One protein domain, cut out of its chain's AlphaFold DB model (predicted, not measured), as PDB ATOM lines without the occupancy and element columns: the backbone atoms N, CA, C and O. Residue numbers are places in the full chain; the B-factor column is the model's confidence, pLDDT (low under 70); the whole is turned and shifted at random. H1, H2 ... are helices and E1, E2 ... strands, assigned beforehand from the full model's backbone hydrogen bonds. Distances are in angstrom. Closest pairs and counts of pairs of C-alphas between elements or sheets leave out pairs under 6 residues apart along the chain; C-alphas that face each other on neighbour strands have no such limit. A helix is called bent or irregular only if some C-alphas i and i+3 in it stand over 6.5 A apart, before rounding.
ATOM      1  N   LEU A  20     159.218 131.874 154.613       60.88
ATOM      2  CA  LEU A  20     159.834 132.894 153.766       60.88
ATOM      3  C   LEU A  20     161.337 132.625 153.713       60.88
ATOM      4  O   LEU A  20     162.008 132.826 154.723       60.88
ATOM      5  N   ILE A  21     161.824 132.161 152.563       66.12
ATOM      6  CA  ILE A  21     163.250 131.939 152.315       66.12
ATOM      7  C   ILE A  21     163.858 133.245 151.812       66.12
ATOM      8  O   ILE A  21     163.406 133.805 150.814       66.12
ATOM      9  N   LEU A  22     164.868 133.724 152.527       68.75
ATOM     10  CA  LEU A  22     165.610 134.925 152.195       68.75
ATOM     11  C   LEU A  22     166.978 134.549 151.621       68.75
ATOM     12  O   LEU A  22     167.652 133.712 152.236       68.75
ATOM     13  N   PRO A  23     167.398 135.166 150.503       66.25
ATOM     14  CA  PRO A  23     168.742 134.972 149.984       66.25
ATOM     15  C   PRO A  23     169.762 135.553 150.968       66.25
ATOM     16  O   PRO A  23     169.575 136.669 151.468       66.25
ATOM     17  N   ALA A  24     170.843 134.811 151.232       69.12
ATOM     18  CA  ALA A  24     171.962 135.290 152.055       69.12
ATOM     19  C   ALA A  24     172.520 136.625 151.556       69.12
ATOM     20  O   ALA A  24     172.905 137.469 152.347       69.12
ATOM     21  N   GLU A  25     172.516 136.836 150.245       74.06
ATOM     22  CA  GLU A  25     173.055 138.029 149.589       74.06
ATOM     23  C   GLU A  25     172.348 139.316 150.041       74.06
ATOM     24  O   GLU A  25     172.963 140.373 150.146       74.06
ATOM     25  N   ALA A  26     171.052 139.222 150.354       72.50
ATOM     26  CA  ALA A  26     170.243 140.353 150.805       72.50
ATOM     27  C   ALA A  26     170.214 140.503 152.336       72.50
ATOM     28  O   ALA A  26     169.592 141.439 152.850       72.50
ATOM     29  N   CYS A  27     170.824 139.565 153.072       77.88
ATOM     30  CA  CYS A  27     170.722 139.479 154.523       77.88
ATOM     31  C   CYS A  27     172.094 139.286 155.169       77.88
ATOM     32  O   CYS A  27     172.742 138.259 155.002       77.88
ATOM     33  N   SER A  28     172.493 140.218 156.020       81.88
ATOM     34  CA  SER A  28     173.682 140.061 156.852       81.88
ATOM     35  C   SER A  28     173.313 139.486 158.215       81.88
ATOM     36  O   SER A  28     172.331 139.889 158.841       81.88
ATOM     37  N   TYR A  29     174.103 138.527 158.686       83.56
ATOM     38  CA  TYR A  29     173.935 137.915 159.998       83.56
ATOM     39  C   TYR A  29     175.042 138.372 160.938       83.56
ATOM     40  O   TYR A  29     176.224 138.272 160.612       83.56
ATOM     41  N   PHE A  30     174.655 138.812 162.132       85.75
ATOM     42  CA  PHE A  30     175.584 139.301 163.137       85.75
ATOM     43  C   PHE A  30     175.332 138.660 164.494       85.75
ATOM     44  O   PHE A  30     174.196 138.523 164.953       85.75
ATOM     45  N   ARG A  31     176.425 138.311 165.171       86.19
ATOM     46  CA  ARG A  31     176.425 137.948 166.587       86.19
ATOM     47  C   ARG A  31     177.064 139.095 167.354       86.19
ATOM     48  O   ARG A  31     178.267 139.309 167.240       86.19
ATOM     49  N   VAL A  32     176.257 139.819 168.119       86.44
ATOM     50  CA  VAL A  32     176.706 140.964 168.918       86.44
ATOM     51  C   VAL A  32     176.622 140.637 170.407       86.44
ATOM     52  O   VAL A  32     175.768 139.840 170.805       86.44
ATOM     53  N   PRO A  33     177.512 141.180 171.251       84.00
ATOM     54  CA  PRO A  33     177.325 141.117 172.694       84.00
ATOM     55  C   PRO A  33     176.010 141.813 173.063       84.00
ATOM     56  O   PRO A  33     175.694 142.878 172.541       84.00
ATOM     57  N   ALA A  34     175.221 141.182 173.926       80.19
ATOM     58  CA  ALA A  34     173.901 141.658 174.318       80.19
ATOM     59  C   ALA A  34     173.896 141.986 175.806       80.19
ATOM     60  O   ALA A  34     173.715 141.077 176.625       80.19
ATOM     61  N   PRO A  35     174.072 143.265 176.162       77.62
ATOM     62  CA  PRO A  35     173.933 143.693 177.537       77.62
ATOM     63  C   PRO A  35     172.556 143.296 178.099       77.62
ATOM     64  O   PRO A  35     171.545 143.310 177.373       77.62
ATOM     65  N   PRO A  36     172.475 142.925 179.387       73.94
ATOM     66  CA  PRO A  36     171.187 142.769 180.050       73.94
ATOM     67  C   PRO A  36     170.436 144.110 179.988       73.94
ATOM     68  O   PRO A  36     171.005 145.154 180.274       73.94
ATOM     69  N   GLY A  37     169.168 144.090 179.570       79.94
ATOM     70  CA  GLY A  37     168.349 145.306 179.429       79.94
ATOM     71  C   GLY A  37     168.330 145.963 178.043       79.94
ATOM     72  O   GLY A  37     167.524 146.865 177.844       79.94
ATOM     73  N   LEU A  38     169.113 145.473 177.072       81.31
ATOM     74  CA  LEU A  38     169.138 146.016 175.705       81.31
ATOM     75  C   LEU A  38     167.745 146.011 175.042       81.31
ATOM     76  O   LEU A  38     167.140 144.940 174.860       81.31
ATOM     77  N   LYS A  39     167.259 147.192 174.641       81.06
ATOM     78  CA  LYS A  39     165.987 147.369 173.930       81.06
ATOM     79  C   LYS A  39     166.138 147.081 172.443       81.06
ATOM     80  O   LYS A  39     167.218 147.146 171.870       81.06
ATOM     81  N   ARG A  40     165.014 146.777 171.791       74.75
ATOM     82  CA  ARG A  40     164.975 146.482 170.351       74.75
ATOM     83  C   ARG A  40     165.412 147.662 169.481       74.75
ATOM     84  O   ARG A  40     165.985 147.444 168.419       74.75
ATOM     85  N   GLU A  41     165.145 148.879 169.935       81.75
ATOM     86  CA  GLU A  41     165.556 150.124 169.276       81.75
ATOM     87  C   GLU A  41     167.077 150.319 169.307       81.75
ATOM     88  O   GLU A  41     167.625 150.985 168.442       81.75
ATOM     89  N   GLU A  42     167.768 149.679 170.254       83.50
ATOM     90  CA  GLU A  42     169.221 149.776 170.421       83.50
ATOM     91  C   GLU A  42     169.981 148.701 169.628       83.50
ATOM     92  O   GLU A  42     171.205 148.722 169.547       83.50
ATOM     93  N   TRP A  43     169.282 147.739 169.021       84.56
ATOM     94  CA  TRP A  43     169.923 146.682 168.231       84.56
ATOM     95  C   TRP A  43     170.668 147.198 166.995       84.56
ATOM     96  O   TRP A  43     171.772 146.710 166.762       84.56
ATOM     97  N   PRO A  44     170.122 148.148 166.209       81.44
ATOM     98  CA  PRO A  44     170.843 148.729 165.081       81.44
ATOM     99  C   PRO A  44     172.097 149.488 165.530       81.44
ATOM    100  O   PRO A  44     173.114 149.406 164.854       81.44
ATOM    101  N   LEU A  45     172.064 150.138 166.700       82.88
ATOM    102  CA  LEU A  45     173.210 150.878 167.250       82.88
ATOM    103  C   LEU A  45     174.405 149.957 167.536       82.88
ATOM    104  O   LEU A  45     175.543 150.320 167.276       82.88
ATOM    105  N   LEU A  46     174.158 148.720 167.988       82.31
ATOM    106  CA  LEU A  46     175.222 147.715 168.163       82.31
ATOM    107  C   LEU A  46     175.890 147.283 166.851       82.31
ATOM    108  O   LEU A  46     176.913 146.596 166.871       82.31
ATOM    109  N   LEU A  47     175.268 147.606 165.722       81.88
ATOM    110  CA  LEU A  47     175.697 147.217 164.390       81.88
ATOM    111  C   LEU A  47     176.228 148.403 163.584       81.88
ATOM    112  O   LEU A  47     176.729 148.165 162.493       81.88
ATOM    113  N   GLU A  48     176.155 149.630 164.103       81.44
ATOM    114  CA  GLU A  48     176.560 150.858 163.408       81.44
ATOM    115  C   GLU A  48     177.984 150.761 162.847       81.44
ATOM    116  O   GLU A  48     178.198 151.000 161.666       81.44
ATOM    117  N   ASP A  49     178.927 150.278 163.657       80.00
ATOM    118  CA  ASP A  49     180.334 150.102 163.271       80.00
ATOM    119  C   ASP A  49     180.555 148.964 162.253       80.00
ATOM    120  O   ASP A  49     181.541 148.930 161.520       80.00
ATOM    121  N   ARG A  50     179.626 148.003 162.188       79.38
ATOM    122  CA  ARG A  50     179.743 146.813 161.329       79.38
ATOM    123  C   ARG A  50     178.936 146.903 160.044       79.38
ATOM    124  O   ARG A  50     179.111 146.064 159.158       79.38
ATOM    125  N   LEU A  51     178.021 147.858 159.958       78.75
ATOM    126  CA  LEU A  51     177.183 148.071 158.795       78.75
ATOM    127  C   LEU A  51     177.841 149.095 157.883       78.75
ATOM    128  O   LEU A  51     178.175 150.199 158.283       78.75
ATOM    129  N   LEU A  52     177.941 148.742 156.605       75.06
ATOM    130  CA  LEU A  52     178.354 149.670 155.549       75.06
ATOM    131  C   LEU A  52     177.289 150.746 155.252       75.06
ATOM    132  O   LEU A  52     177.498 151.592 154.391       75.06
ATOM    133  N   GLN A  53     176.125 150.668 155.898       77.00
ATOM    134  CA  GLN A  53     174.914 151.417 155.569       77.00
ATOM    135  C   GLN A  53     174.351 152.053 156.838       77.00
ATOM    136  O   GLN A  53     174.546 151.515 157.930       77.00
ATOM    137  N   ALA A  54     173.620 153.158 156.695       77.88
ATOM    138  CA  ALA A  54     173.027 153.842 157.835       77.88
ATOM    139  C   ALA A  54     172.058 152.922 158.595       77.88
ATOM    140  O   ALA A  54     171.236 152.219 158.001       77.88
ATOM    141  N   VAL A  55     172.126 152.960 159.927       80.00
ATOM    142  CA  VAL A  55     171.291 152.131 160.813       80.00
ATOM    143  C   VAL A  55     169.783 152.370 160.641       80.00
ATOM    144  O   VAL A  55     168.992 151.481 160.948       80.00
ATOM    145  N   ASP A  56     169.394 153.538 160.119       78.44
ATOM    146  CA  ASP A  56     168.002 153.911 159.826       78.44
ATOM    147  C   ASP A  56     167.463 153.254 158.540       78.44
ATOM    148  O   ASP A  56     166.277 152.942 158.421       78.44
ATOM    149  N   GLU A  57     168.348 152.952 157.588       80.31
ATOM    150  CA  GLU A  57     167.987 152.353 156.296       80.31
ATOM    151  C   GLU A  57     167.906 150.824 156.348       80.31
ATOM    152  O   GLU A  57     167.372 150.175 155.441       80.31
ATOM    153  N   VAL A  58     168.419 150.223 157.420       81.31
ATOM    154  CA  VAL A  58     168.440 148.774 157.595       81.31
ATOM    155  C   VAL A  58     167.323 148.301 158.513       81.31
ATOM    156  O   VAL A  58     166.911 148.951 159.469       81.31
ATOM    157  N   THR A  59     166.825 147.094 158.260       82.62
ATOM    158  CA  THR A  59     165.867 146.453 159.163       82.62
ATOM    159  C   THR A  59     166.535 145.311 159.916       82.62
ATOM    160  O   THR A  59     167.011 144.355 159.308       82.62
ATOM    161  N   CYS A  60     166.490 145.376 161.248       81.88
ATOM    162  CA  CYS A  60     167.051 144.358 162.135       81.88
ATOM    163  C   CYS A  60     165.959 143.463 162.752       81.88
ATOM    164  O   CYS A  60     164.927 143.952 163.222       81.88
ATOM    165  N   ALA A  61     166.202 142.152 162.820       82.12
ATOM    166  CA  ALA A  61     165.412 141.204 163.609       82.12
ATOM    167  C   ALA A  61     166.297 140.342 164.503       82.12
ATOM    168  O   ALA A  61     167.368 139.900 164.100       82.12
ATOM    169  N   CYS A  62     165.804 140.024 165.698       80.81
ATOM    170  CA  CYS A  62     166.439 139.040 166.564       80.81
ATOM    171  C   CYS A  62     166.047 137.627 166.126       80.81
ATOM    172  O   CYS A  62     164.867 137.280 166.073       80.81
ATOM    173  N   LEU A  63     167.060 136.825 165.811       76.75
ATOM    174  CA  LEU A  63     166.931 135.406 165.499       76.75
ATOM    175  C   LEU A  63     166.938 134.568 166.776       76.75
ATOM    176  O   LEU A  63     166.149 133.634 166.923       76.75
ATOM    177  N   ALA A  64     167.850 134.899 167.689       76.44
ATOM    178  CA  ALA A  64     168.020 134.220 168.957       76.44
ATOM    179  C   ALA A  64     168.695 135.147 169.968       76.44
ATOM    180  O   ALA A  64     169.574 135.941 169.623       76.44
ATOM    181  N   ARG A  65     168.305 134.997 171.230       77.25
ATOM    182  CA  ARG A  65     168.968 135.637 172.360       77.25
ATOM    183  C   ARG A  65     169.661 134.557 173.171       77.25
ATOM    184  O   ARG A  65     169.013 133.631 173.647       77.25
ATOM    185  N   GLU A  66     170.971 134.677 173.279       81.00
ATOM    186  CA  GLU A  66     171.821 133.828 174.100       81.00
ATOM    187  C   GLU A  66     172.279 134.615 175.332       81.00
ATOM    188  O   GLU A  66     172.237 135.851 175.332       81.00
ATOM    189  N   PRO A  67     172.714 133.939 176.405       79.44
ATOM    190  CA  PRO A  67     173.289 134.621 177.556       79.44
ATOM    191  C   PRO A  67     174.503 135.448 177.108       79.44
ATOM    192  O   PRO A  67     175.475 134.901 176.593       79.44
ATOM    193  N   GLY A  68     174.415 136.774 177.236       82.06
ATOM    194  CA  GLY A  68     175.475 137.706 176.842       82.06
ATOM    195  C   GLY A  68     175.609 137.979 175.338       82.06
ATOM    196  O   GLY A  68     176.429 138.812 174.964       82.06
ATOM    197  N   HIS A  69     174.804 137.355 174.468       85.00
ATOM    198  CA  HIS A  69     174.876 137.571 173.017       85.00
ATOM    199  C   HIS A  69     173.503 137.627 172.336       85.00
ATOM    200  O   HIS A  69     172.561 136.927 172.702       85.00
ATOM    201  N   LEU A  70     173.395 138.437 171.288       85.56
ATOM    202  CA  LEU A  70     172.216 138.551 170.438       85.56
ATOM    203  C   LEU A  70     172.604 138.167 169.019       85.56
ATOM    204  O   LEU A  70     173.602 138.644 168.478       85.56
ATOM    205  N   ARG A  71     171.794 137.304 168.413       85.50
ATOM    206  CA  ARG A  71     171.907 136.954 167.002       85.50
ATOM    207  C   ARG A  71     170.912 137.801 166.225       85.50
ATOM    208  O   ARG A  71     169.702 137.614 166.368       85.50
ATOM    209  N   LEU A  72     171.428 138.738 165.444       85.25
ATOM    210  CA  LEU A  72     170.661 139.682 164.645       85.25
ATOM    211  C   LEU A  72     170.754 139.319 163.163       85.25
ATOM    212  O   LEU A  72     171.826 139.008 162.649       85.25
ATOM    213  N   LEU A  73     169.613 139.376 162.485       84.25
ATOM    214  CA  LEU A  73     169.521 139.393 161.034       84.25
ATOM    215  C   LEU A  73     169.263 140.826 160.594       84.25
ATOM    216  O   LEU A  73     168.312 141.448 161.068       84.25
ATOM    217  N   VAL A  74     170.085 141.317 159.682       84.12
ATOM    218  CA  VAL A  74     169.984 142.655 159.117       84.12
ATOM    219  C   VAL A  74     169.693 142.520 157.639       84.12
ATOM    220  O   VAL A  74     170.395 141.806 156.928       84.12
ATOM    221  N   VAL A  75     168.660 143.203 157.171       82.62
ATOM    222  CA  VAL A  75     168.391 143.345 155.741       82.62
ATOM    223  C   VAL A  75     168.632 144.784 155.332       82.62
ATOM    224  O   VAL A  75     168.179 145.708 156.012       82.62
ATOM    225  N   GLY A  76     169.381 144.949 154.247       76.94
ATOM    226  CA  GLY A  76     169.686 146.260 153.690       76.94
ATOM    227  C   GLY A  76     168.476 146.915 153.008       76.94
ATOM    228  O   GLY A  76     167.468 146.246 152.766       76.94
ATOM    229  N   PRO A  77     168.584 148.196 152.629       70.88
ATOM    230  CA  PRO A  77     167.580 148.945 151.872       70.88
ATOM    231  C   PRO A  77     167.279 148.324 150.501       70.88
ATOM    232  O   PRO A  77     166.174 148.466 149.983       70.88
ATOM    233  N   SER A  78     168.217 147.559 149.934       69.88
ATOM    234  CA  SER A  78     168.019 146.779 148.704       69.88
ATOM    235  C   SER A  78     166.991 145.650 148.870       69.88
ATOM    236  O   SER A  78     166.536 145.067 147.885       69.88
ATOM    237  N   ALA A  79     166.628 145.296 150.106       69.94
ATOM    238  CA  ALA A  79     165.665 144.248 150.373       69.94
ATOM    239  C   ALA A  79     164.240 144.714 150.042       69.94
ATOM    240  O   ALA A  79     163.718 145.675 150.606       69.94
ATOM    241  N   THR A  80     163.560 143.969 149.170       71.00
ATOM    242  CA  THR A  80     162.170 144.226 148.765       71.00
ATOM    243  C   THR A  80     161.248 144.464 149.969       71.00
ATOM    244  O   THR A  80     161.350 143.783 150.991       71.00
ATOM    245  N   GLY A  81     160.251 145.350 149.843       67.62
ATOM    246  CA  GLY A  81     159.351 145.727 150.947       67.62
ATOM    247  C   GLY A  81     158.643 144.565 151.671       67.62
ATOM    248  O   GLY A  81     158.338 144.672 152.862       67.62
ATOM    249  N   ARG A  82     158.429 143.414 151.010       67.50
ATOM    250  CA  ARG A  82     157.936 142.175 151.655       67.50
ATOM    251  C   ARG A  82     158.939 141.590 152.653       67.50
ATOM    252  O   ARG A  82     158.545 141.153 153.730       67.50
ATOM    253  N   LEU A  83     160.212 141.615 152.289       69.94
ATOM    254  CA  LEU A  83     161.357 141.096 153.028       69.94
ATOM    255  C   LEU A  83     161.585 141.937 154.290       69.94
ATOM    256  O   LEU A  83     161.528 141.412 155.402       69.94
ATOM    257  N   ALA A  84     161.655 143.260 154.129       72.19
ATOM    258  CA  ALA A  84     161.725 144.202 155.245       72.19
ATOM    259  C   ALA A  84     160.516 144.065 156.192       72.19
ATOM    260  O   ALA A  84     160.659 144.040 157.415       72.19
ATOM    261  N   ARG A  85     159.300 143.899 155.649       71.62
ATOM    262  CA  ARG A  85     158.089 143.685 156.460       71.62
ATOM    263  C   ARG A  85     158.114 142.351 157.210       71.62
ATOM    264  O   ARG A  85     157.647 142.310 158.347       71.62
ATOM    265  N   ALA A  86     158.635 141.283 156.609       70.38
ATOM    266  CA  ALA A  86     158.778 139.993 157.273       70.38
ATOM    267  C   ALA A  86     159.775 140.085 158.430       70.38
ATOM    268  O   ALA A  86     159.408 139.760 159.550       70.38
ATOM    269  N   VAL A  87     160.967 140.643 158.198       72.44
ATOM    270  CA  VAL A  87     161.984 140.874 159.238       72.44
ATOM    271  C   VAL A  87     161.415 141.713 160.389       72.44
ATOM    272  O   VAL A  87     161.476 141.278 161.538       72.44
ATOM    273  N   ARG A  88     160.709 142.818 160.097       71.12
ATOM    274  CA  ARG A  88     160.009 143.623 161.122       71.12
ATOM    275  C   ARG A  88     158.951 142.842 161.908       71.12
ATOM    276  O   ARG A  88     158.804 143.053 163.111       71.12
ATOM    277  N   ARG A  89     158.184 141.965 161.251       66.62
ATOM    278  CA  ARG A  89     157.120 141.160 161.889       66.62
ATOM    279  C   ARG A  89     157.647 139.931 162.626       66.62
ATOM    280  O   ARG A  89     156.927 139.366 163.449       66.62
ATOM    281  N   SER A  90     158.881 139.519 162.372       62.06
ATOM    282  CA  SER A  90     159.430 138.288 162.928       62.06
ATOM    283  C   SER A  90     159.922 138.384 164.367       62.06
ATOM    284  O   SER A  90     160.423 137.389 164.877       62.06
ATOM    285  N   GLY A  91     159.686 139.493 165.077       53.75
ATOM    286  CA  GLY A  91     159.892 139.561 166.532       53.75
ATOM    287  C   GLY A  91     159.161 138.465 167.335       53.75
ATOM    288  O   GLY A  91     159.447 138.290 168.512       53.75
ATOM    289  N   ALA A  92     158.251 137.709 166.701       46.38
ATOM    290  CA  ALA A  92     157.538 136.563 167.270       46.38
ATOM    291  C   ALA A  92     157.704 135.235 166.487       46.38
ATOM    292  O   ALA A  92     157.039 134.250 166.812       46.38
ATOM    293  N   CYS A  93     158.536 135.179 165.438       47.62
ATOM    294  CA  CYS A  93     158.667 133.992 164.583       47.62
ATOM    295  C   CYS A  93     160.026 133.313 164.768       47.62
ATOM    296  O   CYS A  93     161.054 133.972 164.894       47.62
ATOM    297  N   ARG A  94     160.041 131.974 164.767       54.22
ATOM    298  CA  ARG A  94     161.288 131.210 164.852       54.22
ATOM    299  C   ARG A  94     161.910 131.141 163.463       54.22
ATOM    300  O   ARG A  94     161.383 130.466 162.578       54.22
ATOM    301  N   TRP A  95     163.040 131.809 163.301       56.69
ATOM    302  CA  TRP A  95     163.872 131.677 162.117       56.69
ATOM    303  C   TRP A  95     164.704 130.397 162.187       56.69
ATOM    304  O   TRP A  95     165.242 130.060 163.241       56.69
ATOM    305  N   HIS A  96     164.806 129.691 161.067       56.34
ATOM    306  CA  HIS A  96     165.763 128.612 160.865       56.34
ATOM    307  C   HIS A  96     166.689 128.972 159.716       56.34
ATOM    308  O   HIS A  96     166.246 129.490 158.694       56.34
ATOM    309  N   VAL A  97     167.969 128.667 159.876       51.28
ATOM    310  CA  VAL A  97     168.929 128.711 158.776       51.28
ATOM    311  C   VAL A  97     168.826 127.381 158.032       51.28
ATOM    312  O   VAL A  97     168.948 126.323 158.644       51.28
ATOM    313  N   ALA A  98     168.551 127.434 156.732       53.31
ATOM    314  CA  ALA A  98     168.529 126.286 155.835       53.31
ATOM    315  C   ALA A  98     169.646 126.473 154.797       53.31
ATOM    316  O   ALA A  98     169.459 127.131 153.771       53.31
ATOM    317  N   GLY A  99     170.833 125.938 155.096       62.00
ATOM    318  CA  GLY A  99     172.034 126.145 154.282       62.00
ATOM    319  C   GLY A  99     172.486 127.608 154.296       62.00
ATOM    320  O   GLY A  99     172.674 128.183 155.362       62.00
ATOM    321  N   GLN A 100     172.627 128.211 153.114       53.78
ATOM    322  CA  GLN A 100     172.968 129.633 152.948       53.78
ATOM    323  C   GLN A 100     171.740 130.555 153.028       53.78
ATOM    324  O   GLN A 100     171.860 131.750 152.818       53.78
ATOM    325  N   ASN A 101     170.546 130.032 153.309       51.38
ATOM    326  CA  ASN A 101     169.321 130.824 153.292       51.38
ATOM    327  C   ASN A 101     168.657 130.883 154.669       51.38
ATOM    328  O   ASN A 101     168.718 129.936 155.456       51.38
ATOM    329  N   TYR A 102     167.958 131.984 154.941       52.81
ATOM    330  CA  TYR A 102     167.218 132.178 156.191       52.81
ATOM    331  C   TYR A 102     165.725 131.948 155.952       52.81
ATOM    332  O   TYR A 102     165.147 132.544 155.052       52.81
ATOM    333  N   SER A 103     165.090 131.094 156.755       51.78
ATOM    334  CA  SER A 103     163.681 130.715 156.636       51.78
ATOM    335  C   SER A 103     162.876 131.139 157.865       51.78
ATOM    336  O   SER A 103     163.178 130.728 158.988       51.78
ATOM    337  N   CYS A 104     161.841 131.965 157.679       45.94
ATOM    338  CA  CYS A 104     160.912 132.328 158.754       45.94
ATOM    339  C   CYS A 104     159.769 131.318 158.842       45.94
ATOM    340  O   CYS A 104     158.903 131.312 157.972       45.94
ATOM    341  N   CYS A 105     159.711 130.522 159.910       48.88
ATOM    342  CA  CYS A 105     158.577 129.639 160.176       48.88
ATOM    343  C   CYS A 105     157.669 130.275 161.237       48.88
ATOM    344  O   CYS A 105     158.011 130.326 162.424       48.88
ATOM    345  N   ARG A 106     156.477 130.730 160.840       43.66
ATOM    346  CA  ARG A 106     155.454 131.168 161.800       43.66
ATOM    347  C   ARG A 106     154.945 129.942 162.572       43.66
ATOM    348  O   ARG A 106     154.376 129.030 161.973       43.66
TER     349      ARG A 106
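This is residues 20 to 106 of the 121 residues of a protein of Pseudomonas putida S11 (UniProt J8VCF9). A strongly twisted three-stranded sheet, E2, E4 and E3, is covered by the helix H1, which packs over its edge strand E3. A second, small sheet, E1, E6 and E5, also packs on H1, which meets it with residues 82 to 92, and the long link of residues 34 to 58 loops past the larger sheet on the side away from the small one. The printed part has 87 residues with one named helix and six named strands, in the order E1 E2 E3 E4 H1 E5 E6; both sheets are antiparallel and the class is mixed, helices and strands. The whole is compact, with a radius of gyration of the C-alphas of 12.1 A, and spans 30 by 26 by 21 A.

In the larger sheet, E2 is residues 27 to 33, 19.4 A long; E4 is residues 69 to 75, 19.3 A; and E3 is residues 59 to 66, 20.4 A, and bends by 55 degrees at residue 63. H1 is residues 81 to 92, 18.8 A, and is irregular: C-alphas 89 and 92 are 7.1 A apart. In the small sheet, E1 is residues 20 to 22, 6.3 A, beginning with C-alpha 20 at (159.834, 132.894, 153.766); E5 is residues 94 to 98, 12.6 A; and E6 is residues 101 to 105, 12.8 A, ending with C-alpha 105 at (158.577, 129.639, 160.176).

E4 is the inner strand between E2 and E3. E2 and E4 are antiparallel at 157 degrees, with N 28 and O 74 within hydrogen-bond range at 2.8 A. E3 and E4 form a hairpin, also at 157 degrees, with N 61 and O 73 at 2.8 A. H1 is on this sheet, a two-layer arrangement with a helix on one face, at a height of 8.0 A. Its closest C-alphas to E3 are those of Val 87 and Ala 61, 5.6 A apart. H1 lies over E3 and runs along it, only just, at 28 degrees on the local plane. In H1, 6 of 8 O i to N i+4 pairs are within hydrogen-bond range. H1 is also on the small sheet, again as two layers, at a height of 9.7 A, and runs across E1 at 65 degrees on the local plane. There E6 is inner: E1 has N 22 and O 102 at 2.8 A, and the hairpin of E5 and E6 has N 96 and O 103 at 2.8 A. The closest C-alphas of E3 and E5, Leu 63 and Trp 95, are 5.9 A apart. E2 and E5 are apart.

The C-alphas farthest apart, of Pro 36 and Thr 80, are 32.6 A apart. The printed part has no cut. The link E2 to E3, 25 residues, is long; the other links are tight. Mean pLDDT of the printed part is 72.8; 28 residues are under 70, among them residues 89 to 106.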